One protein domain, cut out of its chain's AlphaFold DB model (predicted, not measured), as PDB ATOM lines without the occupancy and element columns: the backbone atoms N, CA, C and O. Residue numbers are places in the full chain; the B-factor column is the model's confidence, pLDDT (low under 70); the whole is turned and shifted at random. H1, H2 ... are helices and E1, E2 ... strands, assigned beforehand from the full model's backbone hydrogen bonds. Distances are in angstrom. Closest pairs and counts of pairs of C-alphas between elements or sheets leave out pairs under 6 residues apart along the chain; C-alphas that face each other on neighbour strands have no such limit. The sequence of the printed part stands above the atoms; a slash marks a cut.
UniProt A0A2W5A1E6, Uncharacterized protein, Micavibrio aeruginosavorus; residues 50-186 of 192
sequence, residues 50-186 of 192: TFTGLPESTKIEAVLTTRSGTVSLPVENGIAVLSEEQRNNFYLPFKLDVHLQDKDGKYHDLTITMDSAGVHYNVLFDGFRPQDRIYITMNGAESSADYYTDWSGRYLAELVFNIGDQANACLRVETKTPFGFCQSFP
ATOM      1  N   THR A  50     -37.945  -8.627 -12.924       87.25
ATOM      2  CA  THR A  50     -39.229  -8.480 -13.614       87.25
ATOM      3  C   THR A  50     -40.104  -9.675 -13.308       87.25
ATOM      4  O   THR A  50     -39.695 -10.806 -13.542       87.25
ATOM      5  N   PHE A  51     -41.312  -9.441 -12.812       86.25
ATOM      6  CA  PHE A  51     -42.299 -10.467 -12.515       86.25
ATOM      7  C   PHE A  51     -43.293 -10.628 -13.665       86.25
ATOM      8  O   PHE A  51     -43.679  -9.670 -14.328       86.25
ATOM      9  N   THR A  52     -43.747 -11.857 -13.882       85.00
ATOM     10  CA  THR A  52     -44.715 -12.211 -14.926       85.00
ATOM     11  C   THR A  52     -45.763 -13.164 -14.368       85.00
ATOM     12  O   THR A  52     -45.470 -13.976 -13.493       85.00
ATOM     13  N   GLY A  53     -47.001 -13.066 -14.858       79.31
ATOM     14  CA  GLY A  53     -48.090 -13.961 -14.445       79.31
ATOM     15  C   GLY A  53     -48.575 -13.773 -13.001       79.31
ATOM     16  O   GLY A  53     -49.347 -14.594 -12.512       79.31
ATOM     17  N   LEU A  54     -48.155 -12.702 -12.318       77.56
ATOM     18  CA  LEU A  54     -48.692 -12.360 -11.004       77.56
ATOM     19  C   LEU A  54     -50.111 -11.777 -11.131       77.56
ATOM     20  O   LEU A  54     -50.363 -10.984 -12.042       77.56
ATOM     21  N   PRO A  55     -51.037 -12.115 -10.215       73.44
ATOM     22  CA  PRO A  55     -52.313 -11.415 -10.096       73.44
ATOM     23  C   PRO A  55     -52.120  -9.898  -9.930       73.44
ATOM     24  O   PRO A  55     -51.220  -9.476  -9.207       73.44
ATOM     25  N   GLU A  56     -52.996  -9.080 -10.524       72.12
ATOM     26  CA  GLU A  56     -52.890  -7.603 -10.525       72.12
ATOM     27  C   GLU A  56     -52.835  -6.965  -9.126       72.12
ATOM     28  O   GLU A  56     -52.329  -5.861  -8.954       72.12
ATOM     29  N   SER A  57     -53.344  -7.655  -8.111       78.94
ATOM     30  CA  SER A  57     -53.384  -7.208  -6.717       78.94
ATOM     31  C   SER A  57     -52.251  -7.764  -5.852       78.94
ATOM     32  O   SER A  57     -52.297  -7.629  -4.628       78.94
ATOM     33  N   THR A  58     -51.253  -8.406  -6.463       82.69
ATOM     34  CA  THR A  58     -50.108  -8.960  -5.734       82.69
ATOM     35  C   THR A  58     -49.255  -7.830  -5.186       82.69
ATOM     36  O   THR A  58     -48.771  -6.983  -5.938       82.69
ATOM     37  N   LYS A  59     -49.042  -7.828  -3.872       87.81
ATOM     38  CA  LYS A  59     -48.042  -6.959  -3.252       87.81
ATOM     39  C   LYS A  59     -46.683  -7.620  -3.366       87.81
ATOM     40  O   LYS A  59     -46.565  -8.818  -3.124       87.81
ATOM     41  N   ILE A  60     -45.685  -6.827  -3.733       88.81
ATOM     42  CA  ILE A  60     -44.318  -7.287  -3.929       88.81
ATOM     43  C   ILE A  60     -43.412  -6.436  -3.058       88.81
ATOM     44  O   ILE A  60     -43.350  -5.218  -3.224       88.81
ATOM     45  N   GLU A  61     -42.692  -7.087  -2.159       89.88
ATOM     46  CA  GLU A  61     -41.627  -6.470  -1.383       89.88
ATOM     47  C   GLU A  61     -40.315  -7.135  -1.777       89.88
ATOM     48  O   GLU A  61     -40.174  -8.347  -1.651       89.88
ATOM     49  N   ALA A  62     -39.365  -6.354  -2.283       90.31
ATOM     50  CA  ALA A  62     -38.048  -6.844  -2.668       90.31
ATOM     51  C   ALA A  62     -36.978  -6.156  -1.819       90.31
ATOM     52  O   ALA A  62     -36.964  -4.931  -1.690       90.31
ATOM     53  N   VAL A  63     -36.069  -6.934  -1.244       91.38
ATOM     54  CA  VAL A  63     -34.998  -6.468  -0.366       91.38
ATOM     55  C   VAL A  63     -33.676  -7.022  -0.871       91.38
ATOM     56  O   VAL A  63     -33.438  -8.228  -0.859       91.38
ATOM     57  N   LEU A  64     -32.795  -6.126  -1.306       89.50
ATOM     58  CA  LEU A  64     -31.448  -6.459  -1.739       89.50
ATOM     59  C   LEU A  64     -30.471  -6.236  -0.588       89.50
ATOM     60  O   LEU A  64     -30.339  -5.129  -0.072       89.50
ATOM     61  N   THR A  65     -29.746  -7.284  -0.227       90.25
ATOM     62  CA  THR A  65     -28.635  -7.240   0.719       90.25
ATOM     63  C   THR A  65     -27.336  -7.514  -0.019       90.25
ATOM     64  O   THR A  65     -27.160  -8.571  -0.620       90.25
ATOM     65  N   THR A  66     -26.412  -6.568   0.042       85.94
ATOM     66  CA  THR A  66     -25.050  -6.687  -0.480       85.94
ATOM     67  C   THR A  66     -24.057  -6.450   0.660       85.94
ATOM     68  O   THR A  66     -24.439  -6.193   1.803       85.94
ATOM     69  N   ARG A  67     -22.755  -6.466   0.358       81.81
ATOM     70  CA  ARG A  67     -21.726  -6.041   1.321       81.81
ATOM     71  C   ARG A  67     -21.867  -4.584   1.773       81.81
ATOM     72  O   ARG A  67     -21.429  -4.262   2.872       81.81
ATOM     73  N   SER A  68     -22.425  -3.707   0.937       79.50
ATOM     74  CA  SER A  68     -22.582  -2.284   1.262       79.50
ATOM     75  C   SER A  68     -23.814  -1.995   2.123       79.50
ATOM     76  O   SER A  68     -23.913  -0.902   2.676       79.50
ATOM     77  N   GLY A  69     -24.718  -2.966   2.284       86.31
ATOM     78  CA  GLY A  69     -25.864  -2.870   3.180       86.31
ATOM     79  C   GLY A  69     -27.120  -3.529   2.622       86.31
ATOM     80  O   GLY A  69     -27.085  -4.260   1.631       86.31
ATOM     81  N   THR A  70     -28.243  -3.242   3.276       90.00
ATOM     82  CA  THR A  70     -29.570  -3.748   2.914       90.00
ATOM     83  C   THR A  70     -30.449  -2.600   2.443       90.00
ATOM     84  O   THR A  70     -30.520  -1.559   3.095       90.00
ATOM     85  N   VAL A  71     -31.130  -2.791   1.316       89.69
ATOM     86  CA  VAL A  71     -32.006  -1.789   0.713       89.69
ATOM     87  C   VAL A  71     -33.279  -2.422   0.166       89.69
ATOM     88  O   VAL A  71     -33.240  -3.457  -0.497       89.69
ATOM     89  N   SER A  72     -34.417  -1.784   0.424       90.44
ATOM     90  CA  SER A  72     -35.678  -2.132  -0.228       90.44
ATOM     91  C   SER A  72     -35.666  -1.619  -1.664       90.44
ATOM     92  O   SER A  72     -35.393  -0.444  -1.913       90.44
ATOM     93  N   LEU A  73     -35.958  -2.502  -2.610       88.06
ATOM     94  CA  LEU A  73     -36.098  -2.154  -4.011       88.06
ATOM     95  C   LEU A  73     -37.553  -1.760  -4.282       88.06
ATOM     96  O   LEU A  73     -38.454  -2.549  -3.984       88.06
ATOM     97  N   PRO A  74     -37.809  -0.567  -4.842       86.12
ATOM     98  CA  PRO A  74     -39.149  -0.223  -5.286       86.12
ATOM     99  C   PRO A  74     -39.544  -1.156  -6.433       86.12
ATOM    100  O   PRO A  74     -38.770  -1.357  -7.372       86.12
ATOM    101  N   VAL A  75     -40.746  -1.725  -6.343       85.25
ATOM    102  CA  VAL A  75     -41.323  -2.565  -7.394       85.25
ATOM    103  C   VAL A  75     -42.561  -1.871  -7.935       85.25
ATOM    104  O   VAL A  75     -43.574  -1.761  -7.248       85.25
ATOM    105  N   GLU A  76     -42.485  -1.409  -9.178       81.81
ATOM    106  CA  GLU A  76     -43.591  -0.750  -9.868       81.81
ATOM    107  C   GLU A  76     -44.014  -1.602 -11.058       81.81
ATOM    108  O   GLU A  76     -43.187  -1.991 -11.878       81.81
ATOM    109  N   ASN A  77     -45.308  -1.925 -11.150       80.94
ATOM    110  CA  ASN A  77     -45.859  -2.780 -12.210       80.94
ATOM    111  C   ASN A  77     -45.114  -4.122 -12.373       80.94
ATOM    112  O   ASN A  77     -44.959  -4.622 -13.484       80.94
ATOM    113  N   GLY A  78     -44.629  -4.697 -11.266       80.25
ATOM    114  CA  GLY A  78     -43.869  -5.947 -11.289       80.25
ATOM    115  C   GLY A  78     -42.431  -5.799 -11.788       80.25
ATOM    116  O   GLY A  78     -41.813  -6.805 -12.111       80.25
ATOM    117  N   ILE A  79     -41.884  -4.586 -11.852       82.50
ATOM    118  CA  ILE A  79     -40.499  -4.342 -12.253       82.50
ATOM    119  C   ILE A  79     -39.768  -3.656 -11.101       82.50
ATOM    120  O   ILE A  79     -40.186  -2.603 -10.620       82.50
ATOM    121  N   ALA A  80     -38.658  -4.250 -10.674       84.62
ATOM    122  CA  ALA A  80     -37.691  -3.640  -9.779       84.62
ATOM    123  C   ALA A  80     -36.474  -3.178 -10.581       84.62
ATOM    124  O   ALA A  80     -35.889  -3.928 -11.371       84.62
ATOM    125  N   VAL A  81     -36.065  -1.938 -10.338       83.75
ATOM    126  CA  VAL A  81     -34.915  -1.311 -10.988       83.75
ATOM    127  C   VAL A  81     -33.930  -0.882  -9.912       83.75
ATOM    128  O   VAL A  81     -34.302  -0.230  -8.939       83.75
ATOM    129  N   LEU A  82     -32.657  -1.224 -10.096       82.75
ATOM    130  CA  LEU A  82     -31.591  -0.699  -9.246       82.75
ATOM    131  C   LEU A  82     -31.343   0.771  -9.581       82.75
ATOM    132  O   LEU A  82     -31.260   1.121 -10.759       82.75
ATOM    133  N   SER A  83     -31.137   1.621  -8.578       79.00
ATOM    134  CA  SER A  83     -30.627   2.979  -8.786       79.00
ATOM    135  C   SER A  83     -29.237   2.950  -9.435       79.00
ATOM    136  O   SER A  83     -28.543   1.932  -9.425       79.00
ATOM    137  N   GLU A  84     -28.799   4.064 -10.020       78.44
ATOM    138  CA  GLU A  84     -27.460   4.147 -10.620       78.44
ATOM    139  C   GLU A  84     -26.349   3.841  -9.605       78.44
ATOM    140  O   GLU A  84     -25.428   3.083  -9.901       78.44
ATOM    141  N   GLU A  85     -26.484   4.359  -8.385       79.06
ATOM    142  CA  GLU A  85     -25.572   4.075  -7.281       79.06
ATOM    143  C   GLU A  85     -25.555   2.581  -6.929       79.06
ATOM    144  O   GLU A  85     -24.485   1.981  -6.835       79.06
ATOM    145  N   GLN A  86     -26.730   1.957  -6.803       79.00
ATOM    146  CA  GLN A  86     -26.849   0.529  -6.506       79.00
ATOM    147  C   GLN A  86     -26.243  -0.340  -7.611       79.00
ATOM    148  O   GLN A  86     -25.570  -1.315  -7.301       79.00
ATOM    149  N   ARG A  87     -26.434   0.015  -8.891       77.06
ATOM    150  CA  ARG A  87     -25.808  -0.696 -10.021       77.06
ATOM    151  C   ARG A  87     -24.292  -0.562 -10.004       77.06
ATOM    152  O   ARG A  87     -23.581  -1.535 -10.231       77.06
ATOM    153  N   ASN A  88     -23.790   0.646  -9.755       76.44
ATOM    154  CA  ASN A  88     -22.355   0.911  -9.767       76.44
ATOM    155  C   ASN A  88     -21.626   0.213  -8.620       76.44
ATOM    156  O   ASN A  88     -20.486  -0.218  -8.827       76.44
ATOM    157  N   ASN A  89     -22.316   0.067  -7.487       73.81
ATOM    158  CA  ASN A  89     -21.860  -0.599  -6.272       73.81
ATOM    159  C   ASN A  89     -22.427  -2.023  -6.122       73.81
ATOM    160  O   ASN A  89     -22.493  -2.552  -5.010       73.81
ATOM    161  N   PHE A  90     -22.882  -2.635  -7.216       73.94
ATOM    162  CA  PHE A  90     -23.368  -4.005  -7.179       73.94
ATOM    163  C   PHE A  90     -22.171  -4.951  -7.125       73.94
ATOM    164  O   PHE A  90     -21.412  -5.070  -8.088       73.94
ATOM    165  N   TYR A  91     -22.002  -5.614  -5.986       71.94
ATOM    166  CA  TYR A  91     -20.870  -6.494  -5.722       71.94
ATOM    167  C   TYR A  91     -21.339  -7.828  -5.162       71.94
ATOM    168  O   TYR A  91     -22.352  -7.907  -4.466       71.94
ATOM    169  N   LEU A  92     -20.552  -8.867  -5.430       73.69
ATOM    170  CA  LEU A  92     -20.748 -10.186  -4.847       73.69
ATOM    171  C   LEU A  92     -20.154 -10.289  -3.429       73.69
ATOM    172  O   LEU A  92     -19.141  -9.647  -3.128       73.69
ATOM    173  N   PRO A  93     -20.731 -11.137  -2.557       82.56
ATOM    174  CA  PRO A  93     -22.007 -11.824  -2.730       82.56
ATOM    175  C   PRO A  93     -23.191 -10.877  -2.480       82.56
ATOM    176  O   PRO A  93     -23.048  -9.857  -1.799       82.56
ATOM    177  N   PHE A  94     -24.366 -11.251  -2.977       85.19
ATOM    178  CA  PHE A  94     -25.620 -10.606  -2.592       85.19
ATOM    179  C   PHE A  94     -26.700 -11.638  -2.273       85.19
ATOM    180  O   PHE A  94     -26.652 -12.784  -2.718       85.19
ATOM    181  N   LYS A  95     -27.704 -11.182  -1.530       88.38
ATOM    182  CA  LYS A  95     -28.953 -11.881  -1.257       88.38
ATOM    183  C   LYS A  95     -30.112 -10.972  -1.652       88.38
ATOM    184  O   LYS A  95     -30.126  -9.804  -1.277       88.38
ATOM    185  N   LEU A  96     -31.064 -11.493  -2.406       87.94
ATOM    186  CA  LEU A  96     -32.294 -10.817  -2.787       87.94
ATOM    187  C   LEU A  96     -33.459 -11.604  -2.197       87.94
ATOM    188  O   LEU A  96     -33.714 -12.729  -2.615       87.94
ATOM    189  N   ASP A  97     -34.131 -11.007  -1.222       89.25
ATOM    190  CA  ASP A  97     -35.363 -11.534  -0.650       89.25
ATOM    191  C   ASP A  97     -36.554 -10.859  -1.328       89.25
ATOM    192  O   ASP A  97     -36.579  -9.641  -1.496       89.25
ATOM    193  N   VAL A  98     -37.528 -11.654  -1.742       87.50
ATOM    194  CA  VAL A  98     -38.755 -11.209  -2.387       87.50
ATOM    195  C   VAL A  98     -39.919 -11.855  -1.662       87.50
ATOM    196  O   VAL A  98     -40.010 -13.078  -1.604       87.50
ATOM    197  N   HIS A  99     -40.831 -11.028  -1.175       87.19
ATOM    198  CA  HIS A  99     -42.070 -11.449  -0.544       87.19
ATOM    199  C   HIS A  99     -43.233 -11.051  -1.445       87.19
ATOM    200  O   HIS A  99     -43.430  -9.873  -1.756       87.19
ATOM    201  N   LEU A 100     -43.991 -12.047  -1.884       85.12
ATOM    202  CA  LEU A 100     -45.211 -11.868  -2.654       85.12
ATOM    203  C   LEU A 100     -46.393 -12.183  -1.752       85.12
ATOM    204  O   LEU A 100     -46.448 -13.255  -1.151       85.12
ATOM    205  N   GLN A 101     -47.355 -11.271  -1.700       84.56
ATOM    206  CA  GLN A 101     -48.631 -11.514  -1.044       84.56
ATOM    207  C   GLN A 101     -49.754 -11.403  -2.069       84.56
ATOM    208  O   GLN A 101     -49.957 -10.334  -2.654       84.56
ATOM    209  N   ASP A 102     -50.484 -12.496  -2.285       77.25
ATOM    210  CA  ASP A 102     -51.656 -12.485  -3.160       77.25
ATOM    211  C   ASP A 102     -52.882 -11.840  -2.476       77.25
ATOM    212  O   ASP A 102     -52.896 -11.550  -1.275       77.25
ATOM    213  N   LYS A 103     -53.956 -11.613  -3.245       75.06
ATOM    214  CA  LYS A 103     -55.222 -11.061  -2.717       75.06
ATOM    215  C   LYS A 103     -55.907 -11.931  -1.663       75.06
ATOM    216  O   LYS A 103     -56.730 -11.413  -0.914       75.06
ATOM    217  N   ASP A 104     -55.628 -13.228  -1.657       72.94
ATOM    218  CA  ASP A 104     -56.228 -14.192  -0.740       72.94
ATOM    219  C   ASP A 104     -55.381 -14.327   0.544       72.94
ATOM    220  O   ASP A 104     -55.731 -15.093   1.441       72.94
ATOM    221  N   GLY A 105     -54.301 -13.540   0.661       69.19
ATOM    222  CA  GLY A 105     -53.419 -13.490   1.820       69.19
ATOM    223  C   GLY A 105     -52.354 -14.583   1.831       69.19
ATOM    224  O   GLY A 105     -51.694 -14.747   2.856       69.19
ATOM    225  N   LYS A 106     -52.177 -15.332   0.735       72.12
ATOM    226  CA  LYS A 106     -51.114 -16.336   0.630       72.12
ATOM    227  C   LYS A 106     -49.776 -15.668   0.384       72.12
ATOM    228  O   LYS A 106     -49.682 -14.702  -0.377       72.12
ATOM    229  N   TYR A 107     -48.755 -16.232   1.016       71.06
ATOM    230  CA  TYR A 107     -47.390 -15.748   0.936       71.06
ATOM    231  C   TYR A 107     -46.540 -16.659   0.063       71.06
ATOM    232  O   TYR A 107     -46.617 -17.893   0.128       71.06
ATOM    233  N   HIS A 108     -45.707 -16.022  -0.745       76.75
ATOM    234  CA  HIS A 108     -44.666 -16.684  -1.497       76.75
ATOM    235  C   HIS A 108     -43.367 -15.933  -1.267       76.75
ATOM    236  O   HIS A 108     -43.267 -14.748  -1.588       76.75
ATOM    237  N   ASP A 109     -42.388 -16.637  -0.722       80.00
ATOM    238  CA  ASP A 109     -41.084 -16.081  -0.427       80.00
ATOM    239  C   ASP A 109     -40.080 -16.641  -1.422       80.00
ATOM    240  O   ASP A 109     -40.032 -17.835  -1.711       80.00
ATOM    241  N   LEU A 110     -39.247 -15.770  -1.951       78.81
ATOM    242  CA  LEU A 110     -38.173 -16.125  -2.850       78.81
ATOM    243  C   LEU A 110     -36.902 -15.497  -2.308       78.81
ATOM    244  O   LEU A 110     -36.823 -14.288  -2.122       78.81
ATOM    245  N   THR A 111     -35.889 -16.321  -2.117       82.56
ATOM    246  CA  THR A 111     -34.552 -15.874  -1.769       82.56
ATOM    247  C   THR A 111     -33.603 -16.290  -2.881       82.56
ATOM    248  O   THR A 111     -33.386 -17.474  -3.123       82.56
ATOM    249  N   ILE A 112     -32.985 -15.311  -3.530       80.31
ATOM    250  CA  ILE A 112     -31.928 -15.531  -4.515       80.31
ATOM    251  C   ILE A 112     -30.614 -15.130  -3.869       80.31
ATOM    252  O   ILE A 112     -30.475 -14.011  -3.383       80.31
ATOM    253  N   THR A 113     -29.643 -16.031  -3.855       80.44
ATOM    254  CA  THR A 113     -28.305 -15.735  -3.339       80.44
ATOM    255  C   THR A 113     -27.307 -15.905  -4.462       80.44
ATOM    256  O   THR A 113     -27.338 -16.908  -5.159       80.44
ATOM    257  N   MET A 114     -26.410 -14.945  -4.644       77.81
ATOM    258  CA  MET A 114     -25.312 -15.081  -5.593       77.81
ATOM    259  C   MET A 114     -23.992 -14.908  -4.867       77.81
ATOM    260  O   MET A 114     -23.799 -13.943  -4.123       77.81
ATOM    261  N   ASP A 115     -23.083 -15.839  -5.100       76.88
ATOM    262  CA  ASP A 115     -21.762 -15.880  -4.494       76.88
ATOM    263  C   ASP A 115     -20.696 -16.289  -5.523       76.88
ATOM    264  O   ASP A 115     -20.930 -16.278  -6.732       76.88
ATOM    265  N   SER A 116     -19.485 -16.593  -5.050       70.88
ATOM    266  CA  SER A 116     -18.390 -17.044  -5.913       70.88
ATOM    267  C   SER A 116     -18.626 -18.422  -6.539       70.88
ATOM    268  O   SER A 116     -17.945 -18.753  -7.506       70.88
ATOM    269  N   ALA A 117     -19.532 -19.233  -5.985       68.44
ATOM    270  CA  ALA A 117     -19.863 -20.547  -6.519       68.44
ATOM    271  C   ALA A 117     -20.924 -20.444  -7.624       68.44
ATOM    272  O   ALA A 117     -20.812 -21.149  -8.620       68.44
ATOM    273  N   GLY A 118     -21.906 -19.547  -7.506       69.50
ATOM    274  CA  GLY A 118     -22.932 -19.367  -8.534       69.50
ATOM    275  C   GLY A 118     -24.164 -18.606  -8.050       69.50
ATOM    276  O   GLY A 118     -24.084 -17.799  -7.125       69.50
ATOM    277  N   VAL A 119     -25.303 -18.850  -8.713       72.69
ATOM    278  CA  VAL A 119     -26.616 -18.291  -8.342       72.69
ATOM    279  C   VAL A 119     -27.512 -19.372  -7.752       72.69
ATOM    280  O   VAL A 119     -28.018 -20.225  -8.471       72.69
ATOM    281  N   HIS A 120     -27.801 -19.258  -6.467       75.50
ATOM    282  CA  HIS A 120     -28.662 -20.155  -5.710       75.50
ATOM    283  C   HIS A 120     -30.091 -19.611  -5.648       75.50
ATOM    284  O   HIS A 120     -30.301 -18.460  -5.253       75.50
ATOM    285  N   TYR A 121     -31.074 -20.445  -5.993       73.44
ATOM    286  CA  TYR A 121     -32.495 -20.099  -5.962       73.44
ATOM    287  C   TYR A 121     -33.223 -20.880  -4.868       73.44
ATOM    288  O   TYR A 121     -33.485 -22.074  -4.976       73.44
ATOM    289  N   ASN A 122     -33.633 -20.183  -3.817       74.19
ATOM    290  CA  ASN A 122     -34.430 -20.766  -2.746       74.19
ATOM    291  C   ASN A 122     -35.846 -20.230  -2.883       74.19
ATOM    292  O   ASN A 122     -36.049 -19.020  -2.800       74.19
ATOM    293  N   VAL A 123     -36.827 -21.102  -3.099       71.75
ATOM    294  CA  VAL A 123     -38.202 -20.657  -3.320       71.75
ATOM    295  C   VAL A 123     -39.142 -21.337  -2.345       71.75
ATOM    296  O   VAL A 123     -39.308 -22.548  -2.325       71.75
ATOM    297  N   LEU A 124     -39.780 -20.553  -1.498       71.38
ATOM    298  CA  LEU A 124     -40.766 -21.024  -0.548       71.38
ATOM    299  C   LEU A 124     -42.156 -20.635  -1.039       71.38
ATOM    300  O   LEU A 124     -42.520 -19.465  -1.124       71.38
ATOM    301  N   PHE A 125     -42.956 -21.654  -1.325       67.62
ATOM    302  CA  PHE A 125     -44.340 -21.486  -1.727       67.62
ATOM    303  C   PHE A 125     -45.258 -22.133  -0.713       67.62
ATOM    304  O   PHE A 125     -45.208 -23.349  -0.515       67.62
ATOM    305  N   ASP A 126     -46.161 -21.340  -0.144       65.81
ATOM    306  CA  ASP A 126     -47.315 -21.914   0.525       65.81
ATOM    307  C   ASP A 126     -48.279 -22.529  -0.510       65.81
ATOM    308  O   ASP A 126     -48.669 -21.897  -1.497       65.81
ATOM    309  N   GLY A 127     -48.659 -23.791  -0.295       60.84
ATOM    310  CA  GLY A 127     -49.622 -24.516  -1.129       60.84
ATOM    311  C   GLY A 127     -49.088 -25.127  -2.431       60.84
ATOM    312  O   GLY A 127     -49.901 -25.509  -3.278       60.84
ATOM    313  N   PHE A 128     -47.769 -25.246  -2.606       63.25
ATOM    314  CA  PHE A 128     -47.186 -25.953  -3.753       63.25
ATOM    315  C   PHE A 128     -47.557 -27.438  -3.720       63.25
ATOM    316  O   PHE A 128     -47.511 -28.100  -2.677       63.25
ATOM    317  N   ARG A 129     -47.953 -27.970  -4.873       64.56
ATOM    318  CA  ARG A 129     -48.436 -29.344  -5.020       64.56
ATOM    319  C   ARG A 129     -47.366 -30.209  -5.681       64.56
ATOM    320  O   ARG A 129     -46.616 -29.702  -6.505       64.56
ATOM    321  N   PRO A 130     -47.370 -31.537  -5.461       64.38
ATOM    322  CA  PRO A 130     -46.381 -32.454  -6.051       64.38
ATOM    323  C   PRO A 130     -46.277 -32.445  -7.587       64.38
ATOM    324  O   PRO A 130     -45.362 -33.027  -8.152       64.38
ATOM    325  N   GLN A 131     -47.258 -31.855  -8.266       68.88
ATOM    326  CA  GLN A 131     -47.367 -31.777  -9.723       68.88
ATOM    327  C   GLN A 131     -47.032 -30.394 -10.287       68.88
ATOM    328  O   GLN A 131     -46.981 -30.240 -11.507       68.88
ATOM    329  N   ASP A 132     -46.806 -29.411  -9.417       72.44
ATOM    330  CA  ASP A 132     -46.295 -28.110  -9.819       72.44
ATOM    331  C   ASP A 132     -44.796 -28.254 -10.180       72.44
ATOM    332  O   ASP A 132     -44.092 -29.117  -9.647       72.44
ATOM    333  N   ARG A 133     -44.311 -27.462 -11.141       74.62
ATOM    334  CA  ARG A 133     -42.948 -27.578 -11.698       74.62
ATOM    335  C   ARG A 133     -42.243 -26.234 -11.711       74.62
ATOM    336  O   ARG A 133     -42.879 -25.202 -11.901       74.62
ATOM    337  N   ILE A 134     -40.924 -26.249 -11.567       73.62
ATOM    338  CA  ILE A 134     -40.087 -25.055 -11.674       73.62
ATOM    339  C   ILE A 134     -39.130 -25.244 -12.847       73.62
ATOM    340  O   ILE A 134     -38.430 -26.250 -12.940       73.62
ATOM    341  N   TYR A 135     -39.115 -24.260 -13.737       77.56
ATOM    342  CA  TYR A 135     -38.214 -24.173 -14.875       77.56
ATOM    343  C   TYR A 135     -37.297 -22.988 -14.666       77.56
ATOM    344  O   TYR A 135     -37.763 -21.910 -14.289       77.56
ATOM    345  N   ILE A 136     -36.007 -23.174 -14.920       74.88
ATOM    346  CA  ILE A 136     -35.039 -22.090 -14.827       74.88
ATOM    347  C   ILE A 136     -34.339 -21.964 -16.171       74.88
ATOM    348  O   ILE A 136     -33.887 -22.940 -16.761       74.88
ATOM    349  N   THR A 137     -34.281 -20.749 -16.692       77.44
ATOM    350  CA  THR A 137     -33.625 -20.434 -17.954       77.44
ATOM    351  C   THR A 137     -32.524 -19.436 -17.677       77.44
ATOM    352  O   THR A 137     -32.800 -18.359 -17.162       77.44
ATOM    353  N   MET A 138     -31.289 -19.754 -18.050       74.81
ATOM    354  CA  MET A 138     -30.178 -18.815 -17.961       74.81
ATOM    355  C   MET A 138     -29.639 -18.516 -19.355       74.81
ATOM    356  O   MET A 138     -29.285 -19.427 -20.099       74.81
ATOM    357  N   ASN A 139     -29.576 -17.236 -19.723       75.12
ATOM    358  CA  ASN A 139     -29.099 -16.778 -21.033       75.12
ATOM    359  C   ASN A 139     -29.781 -17.494 -22.217       75.12
ATOM    360  O   ASN A 139     -29.164 -17.747 -23.248       75.12
ATOM    361  N   GLY A 140     -31.062 -17.840 -22.057       71.81
ATOM    362  CA  GLY A 140     -31.852 -18.563 -23.058       71.81
ATOM    363  C   GLY A 140     -31.677 -20.088 -23.060       71.81
ATOM    364  O   GLY A 140     -32.420 -20.764 -23.764       71.81
ATOM    365  N   ALA A 141     -30.754 -20.643 -22.269       69.25
ATOM    366  CA  ALA A 141     -30.632 -22.082 -22.062       69.25
ATOM    367  C   ALA A 141     -31.522 -22.519 -20.893       69.25
ATOM    368  O   ALA A 141     -31.366 -22.037 -19.770       69.25
ATOM    369  N   GLU A 142     -32.476 -23.410 -21.158       67.94
ATOM    370  CA  GLU A 142     -33.338 -23.985 -20.126       67.94
ATOM    371  C   GLU A 142     -32.613 -25.120 -19.395       67.94
ATOM    372  O   GLU A 142     -31.998 -25.986 -20.018       67.94
ATOM    373  N   SER A 143     -32.703 -25.112 -18.070       64.88
ATOM    374  CA  SER A 143     -32.279 -26.195 -17.195       64.88
ATOM    375  C   SER A 143     -33.419 -26.514 -16.232       64.88
ATOM    376  O   SER A 143     -34.017 -25.624 -15.623       64.88
ATOM    377  N   SER A 144     -33.717 -27.798 -16.065       59.72
ATOM    378  CA  SER A 144     -34.549 -28.271 -14.962       59.72
ATOM    379  C   SER A 144     -33.669 -28.452 -13.727       59.72
ATOM    380  O   SER A 144     -32.610 -29.070 -13.827       59.72
ATOM    381  N   ALA A 145     -34.087 -27.918 -12.583       58.50
ATOM    382  CA  ALA A 145     -33.431 -28.184 -11.306       58.50
ATOM    383  C   ALA A 145     -34.059 -29.418 -10.651       58.50
ATOM    384  O   ALA A 145     -35.286 -29.559 -10.660       58.50
ATOM    385  N   ASP A 146     -33.231 -30.274 -10.049       56.53
ATOM    386  CA  ASP A 146     -33.726 -31.226  -9.058       56.53
ATOM    387  C   ASP A 146     -34.199 -30.435  -7.834       56.53
ATOM    388  O   ASP A 146     -33.529 -29.507  -7.380       56.53
ATOM    389  N   TYR A 147     -35.381 -30.774  -7.325       60.06
ATOM    390  CA  TYR A 147     -35.991 -30.082  -6.196       60.06
ATOM    391  C   TYR A 147     -35.983 -30.973  -4.961       60.06
ATOM    392  O   TYR A 147     -36.284 -32.166  -5.024       60.06
ATOM    393  N   TYR A 148     -35.704 -30.357  -3.819       61.44
ATOM    394  CA  TYR A 148     -35.860 -30.989  -2.518       61.44
ATOM    395  C   TYR A 148     -36.909 -30.215  -1.731       61.44
ATOM    396  O   TYR A 148     -36.819 -28.992  -1.597       61.44
ATOM    397  N   THR A 149     -37.910 -30.930  -1.222       57.88
ATOM    398  CA  THR A 149     -38.786 -30.410  -0.178       57.88
ATOM    399  C   THR A 149     -38.113 -30.659   1.157       57.88
ATOM    400  O   THR A 149     -37.802 -31.798   1.509       57.88
ATOM    401  N   ASP A 150     -37.867 -29.599   1.915       58.91
ATOM    402  CA  ASP A 150     -37.471 -29.793   3.300       58.91
ATOM    403  C   ASP A 150     -38.686 -30.110   4.189       58.91
ATOM    404  O   ASP A 150     -39.844 -30.087   3.765       58.91
ATOM    405  N   TRP A 151     -38.419 -30.410   5.459       53.09
ATOM    406  CA  TRP A 151     -39.436 -30.766   6.453       53.09
ATOM    407  C   TRP A 151     -40.445 -29.643   6.753       53.09
ATOM    408  O   TRP A 151     -41.484 -29.910   7.354       53.09
ATOM    409  N   SER A 152     -40.159 -28.405   6.344       60.44
ATOM    410  CA  SER A 152     -41.064 -27.259   6.463       60.44
ATOM    411  C   SER A 152     -41.874 -26.995   5.188       60.44
ATOM    412  O   SER A 152     -42.673 -26.064   5.157       60.44
ATOM    413  N   GLY A 153     -41.693 -27.815   4.145       57.59
ATOM    414  CA  GLY A 153     -42.327 -27.621   2.844       57.59
ATOM    415  C   GLY A 153     -41.646 -26.554   1.981       57.59
ATOM    416  O   GLY A 153     -42.247 -26.100   1.010       57.59
ATOM    417  N   ARG A 154     -40.408 -26.147   2.311       58.66
ATOM    418  CA  ARG A 154     -39.614 -25.227   1.482       58.66
ATOM    419  C   ARG A 154     -39.065 -25.952   0.264       58.66
ATOM    420  O   ARG A 154     -38.562 -27.067   0.399       58.66
ATOM    421  N   TYR A 155     -39.134 -25.297  -0.898       63.00
ATOM    422  CA  TYR A 155     -38.529 -25.791  -2.131       63.00
ATOM    423  C   TYR A 155     -37.134 -25.191  -2.273       63.00
ATOM    424  O   TYR A 155     -36.942 -23.977  -2.364       63.00
ATOM    425  N   LEU A 156     -36.136 -26.065  -2.281       60.41
ATOM    426  CA  LEU A 156     -34.764 -25.684  -2.571       60.41
ATOM    427  C   LEU A 156     -34.446 -26.075  -4.015       60.41
ATOM    428  O   LEU A 156     -34.500 -27.260  -4.347       60.41
ATOM    429  N   ALA A 157     -34.134 -25.086  -4.853       62.25
ATOM    430  CA  ALA A 157     -33.622 -25.290  -6.202       62.25
ATOM    431  C   ALA A 157     -32.174 -24.784  -6.248       62.25
ATOM    432  O   ALA A 157     -31.887 -23.641  -6.607       62.25
ATOM    433  N   GLU A 158     -31.239 -25.640  -5.845       58.97
ATOM    434  CA  GLU A 158     -29.822 -25.301  -5.932       58.97
ATOM    435  C   GLU A 158     -29.361 -25.439  -7.382       58.97
ATOM    436  O   GLU A 158     -29.451 -26.507  -7.990       58.97
ATOM    437  N   LEU A 159     -28.881 -24.339  -7.949       61.94
ATOM    438  CA  LEU A 159     -28.304 -24.322  -9.278       61.94
ATOM    439  C   LEU A 159     -26.958 -23.627  -9.208       61.94
ATOM    440  O   LEU A 159     -26.792 -22.600  -8.564       61.94
ATOM    441  N   VAL A 160     -25.977 -24.197  -9.889       58.78
ATOM    442  CA  VAL A 160     -24.638 -23.626  -9.946       58.78
ATOM    443  C   VAL A 160     -24.345 -23.342 -11.403       58.78
ATOM    444  O   VAL A 160     -24.119 -24.246 -12.205       58.78
ATOM    445  N   PHE A 161     -24.395 -22.065 -11.756       62.12
ATOM    446  CA  PHE A 161     -24.123 -21.602 -13.102       62.12
ATOM    447  C   PHE A 161     -22.834 -20.789 -13.150       62.12
ATOM    448  O   PHE A 161     -22.595 -19.942 -12.292       62.12
ATOM    449  N   ASN A 162     -22.040 -20.981 -14.207       58.69
ATOM    450  CA  ASN A 162     -20.927 -20.084 -14.504       58.69
ATOM    451  C   ASN A 162     -21.464 -18.779 -15.091       58.69
ATOM    452  O   ASN A 162     -21.915 -18.718 -16.234       58.69
ATOM    453  N   ILE A 163     -21.411 -17.733 -14.279       58.12
ATOM    454  CA  ILE A 163     -21.951 -16.420 -14.610       58.12
ATOM    455  C   ILE A 163     -20.860 -15.641 -15.345       58.12
ATOM    456  O   ILE A 163     -19.857 -15.285 -14.722       58.12
ATOM    457  N   GLY A 164     -21.023 -15.446 -16.656       57.88
ATOM    458  CA  GLY A 164     -20.158 -14.587 -17.473       57.88
ATOM    459  C   GLY A 164     -20.381 -13.093 -17.200       57.88
ATOM    460  O   GLY A 164     -20.952 -12.718 -16.178       57.88
ATOM    461  N   ASP A 165     -19.964 -12.234 -18.134       55.78
ATOM    462  CA  ASP A 165     -20.015 -10.771 -17.970       55.78
ATOM    463  C   ASP A 165     -21.433 -10.196 -17.918       55.78
ATOM    464  O   ASP A 165     -21.616  -9.097 -17.423       55.78
ATOM    465  N   GLN A 166     -22.445 -10.907 -18.410       60.47
ATOM    466  CA  GLN A 166     -23.853 -10.610 -18.165       60.47
ATOM    467  C   GLN A 166     -24.609 -11.928 -18.117       60.47
ATOM    468  O   GLN A 166     -24.360 -12.834 -18.919       60.47
ATOM    469  N   ALA A 167     -25.537 -12.035 -17.176       70.06
ATOM    470  CA  ALA A 167     -26.446 -13.158 -17.140       70.06
ATOM    471  C   ALA A 167     -27.872 -12.667 -16.923       70.06
ATOM    472  O   ALA A 167     -28.121 -11.770 -16.123       70.06
ATOM    473  N   ASN A 168     -28.797 -13.274 -17.652       76.44
ATOM    474  CA  ASN A 168     -30.222 -13.159 -17.415       76.44
ATOM    475  C   ASN A 168     -30.697 -14.527 -16.961       76.44
ATOM    476  O   ASN A 168     -30.544 -15.501 -17.700       76.44
ATOM    477  N   ALA A 169     -31.250 -14.601 -15.760       78.12
ATOM    478  CA  ALA A 169     -31.813 -15.825 -15.230       78.12
ATOM    479  C   ALA A 169     -33.300 -15.630 -14.966       78.12
ATOM    480  O   ALA A 169     -33.708 -14.747 -14.219       78.12
ATOM    481  N   CYS A 170     -34.109 -16.462 -15.603       79.81
ATOM    482  CA  CYS A 170     -35.547 -16.484 -15.446       79.81
ATOM    483  C   CYS A 170     -35.957 -17.748 -14.716       79.81
ATOM    484  O   CYS A 170     -35.511 -18.839 -15.058       79.81
ATOM    485  N   LEU A 171     -36.843 -17.605 -13.744       80.31
ATOM    486  CA  LEU A 171     -37.511 -18.703 -13.077       80.31
ATOM    487  C   LEU A 171     -38.986 -18.648 -13.441       80.31
ATOM    488  O   LEU A 171     -39.630 -17.603 -13.366       80.31
ATOM    489  N   ARG A 172     -39.530 -19.793 -13.827       82.69
ATOM    490  CA  ARG A 172     -40.933 -19.961 -14.178       82.69
ATOM    491  C   ARG A 172     -41.512 -21.090 -13.350       82.69
ATOM    492  O   ARG A 172     -41.025 -22.215 -13.397       82.69
ATOM    493  N   VAL A 173     -42.558 -20.782 -12.600       76.69
ATOM    494  CA  VAL A 173     -43.287 -21.741 -11.782       76.69
ATOM    495  C   VAL A 173     -44.577 -22.100 -12.499       76.69
ATOM    496  O   VAL A 173     -45.484 -21.283 -12.660       76.69
ATOM    497  N   GLU A 174     -44.667 -23.346 -12.938       78.75
ATOM    498  CA  GLU A 174     -45.896 -23.927 -13.450       78.75
ATOM    499  C   GLU A 174     -46.713 -24.473 -12.280       78.75
ATOM    500  O   GLU A 174     -46.501 -25.594 -11.820       78.75
ATOM    501  N   THR A 175     -47.660 -23.667 -11.807       73.00
ATOM    502  CA  THR A 175     -48.731 -24.127 -10.913       73.00
ATOM    503  C   THR A 175     -50.084 -24.050 -11.632       73.00
ATOM    504  O   THR A 175     -50.151 -23.818 -12.840       73.00
ATOM    505  N   LYS A 176     -51.202 -24.185 -10.898       72.25
ATOM    506  CA  LYS A 176     -52.541 -23.856 -11.431       72.25
ATOM    507  C   LYS A 176     -52.607 -22.422 -11.980       72.25
ATOM    508  O   LYS A 176     -53.331 -22.185 -12.942       72.25
ATOM    509  N   THR A 177     -51.866 -21.504 -11.365       72.06
ATOM    510  CA  THR A 177     -51.700 -20.124 -11.822       72.06
ATOM    511  C   THR A 177     -50.212 -19.916 -12.090       72.06
ATOM    512  O   THR A 177     -49.460 -19.695 -11.141       72.06
ATOM    513  N   PRO A 178     -49.749 -20.071 -13.341       76.06
ATOM    514  CA  PRO A 178     -48.338 -19.922 -13.655       76.06
ATOM    515  C   PRO A 178     -47.869 -18.490 -13.422       76.06
ATOM    516  O   PRO A 178     -48.543 -17.540 -13.817       76.06
ATOM    517  N   PHE A 179     -46.688 -18.348 -12.844       79.44
ATOM    518  CA  PHE A 179     -46.006 -17.067 -12.707       79.44
ATOM    519  C   PHE A 179     -44.503 -17.296 -12.830       79.44
ATOM    520  O   PHE A 179     -44.015 -18.427 -12.855       79.44
ATOM    521  N   GLY A 180     -43.750 -16.217 -12.922       81.31
ATOM    522  CA  GLY A 180     -42.305 -16.291 -12.981       81.31
ATOM    523  C   GLY A 180     -41.674 -14.945 -12.728       81.31
ATOM    524  O   GLY A 180     -42.356 -13.927 -12.602       81.31
ATOM    525  N   PHE A 181     -40.356 -14.943 -12.689       84.62
ATOM    526  CA  PHE A 181     -39.580 -13.727 -12.638       84.62
ATOM    527  C   PHE A 181     -38.300 -13.888 -13.451       84.62
ATOM    528  O   PHE A 181     -37.782 -14.990 -13.596       84.62
ATOM    529  N   CYS A 182     -37.784 -12.787 -13.973       84.50
ATOM    530  CA  CYS A 182     -36.493 -12.715 -14.631       84.50
ATOM    531  C   CYS A 182     -35.615 -11.729 -13.882       84.50
ATOM    532  O   CYS A 182     -36.057 -10.633 -13.550       84.50
ATOM    533  N   GLN A 183     -34.380 -12.127 -13.623       82.44
ATOM    534  CA  GLN A 183     -33.360 -11.294 -13.025       82.44
ATOM    535  C   GLN A 183     -32.240 -11.057 -14.030       82.44
ATOM    536  O   GLN A 183     -31.715 -12.006 -14.616       82.44
ATOM    537  N   SER A 184     -31.851  -9.795 -14.177       80.06
ATOM    538  CA  SER A 184     -30.680  -9.402 -14.954       80.06
ATOM    539  C   SER A 184     -29.544  -9.074 -13.994       80.06
ATOM    540  O   SER A 184     -29.652  -8.154 -13.180       80.06
ATOM    541  N   PHE A 185     -28.439  -9.810 -14.082       73.94
ATOM    542  CA  PHE A 185     -27.252  -9.519 -13.287       73.94
ATOM    543  C   PHE A 185     -26.418  -8.453 -14.005       73.94
ATOM    544  O   PHE A 185     -26.039  -8.652 -15.168       73.94
ATOM    545  N   PRO A 186     -26.103  -7.320 -13.349       66.19
ATOM    546  CA  PRO A 186     -25.124  -6.393 -13.892       66.19
ATOM    547  C   PRO A 186     -23.754  -7.079 -13.973       66.19
ATOM    548  O   PRO A 186     -23.475  -8.037 -13.248       66.19
TER     549      PRO A 186
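AT A GLANCE: This is residues 50 to 186 of the 192 residues of an uncharacterized protein of Micavibrio aeruginosavorus (UniProt A0A2W5A1E6). Two antiparallel sheets stand face to face as a sandwich: six strands, E3 E2 E4 E5 E6 E9, make the larger layer and five, E1 E11 E10 E7 E8, the other. The one short helix, H1, sits at an end of the sandwich near the edge strand E3, and the links E6 to E7, E8 to E9 and E9 to E10 pass from layer to layer. The printed part has 137 residues, with named elements in the order E1 E2 E3 H1 E4 E5 E6 E7 E8 E9 E10 E11; the class is mostly strand. It is compact, with a radius of gyration of the C-alphas of 14.6 A, and spans 40 by 31 by 29 A.

HOW THE PARTS SIT: The larger sheet runs, strand beside strand, E3, residues 69 to 73, E2, 59 to 66, E4, 94 to 101, E5, 107 to 114, E6, 119 to 125, and E9, 155 to 157. It is twisted, with C-alphas up to 4.5 A off its best plane. E2 and E3 form a hairpin, with N 71 and O 64 2.8 A apart. E2 and E4 are antiparallel at 169 degrees, with N 63 and O 97 2.8 A apart. E4, E5 and E6 form a meander, each strand the antiparallel neighbour of the one before; N 96 and O 112 are 2.8 A apart, as are N 111 and O 122. E6 and E9 have N 123 and O 155 3.0 A apart. The other sheet runs E1, residues 50 to 52, E11, 179 to 185, E10, 167 to 174, E7, 133 to 138, and E8, 141 to 144. Here N 50 and O 182, N 171 and O 181, and N 135 and O 172 are each 2.8 A apart, and N 138 and O 141 are 2.9 A apart. Between the sheets, E5 and E10 are apart, as are E4 and E11. H1, residues 84 to 88, is not on the larger sheet, but only just, with 4 pairs of C-alphas within 10 A; its O i to N i+4 pair is within hydrogen-bond range. E3, H1 and E4 form a split strand-helix-strand unit, two strands that run the same way with E2 between them, and its crossover is right-handed.

IN THESE COORDINATES: E2 measures 23.2 A, E4 23.1 A, E5 23.0 A, E10 22.5 A and E11 20.2 A from first to last C-alpha. E1 begins at C-alpha 50, (-39.229, -8.480, -13.614), and E11 ends at C-alpha 185, (-27.252, -9.519, -13.287).

THE WHOLE: The C-alphas farthest apart, of Glu 85 and Pro 130, are 42.1 A apart. The printed part has no cut and no long link. The mean pLDDT of the printed part is 75.1; 37 residues are under 70, among them 125 to 131 and 141 to 166.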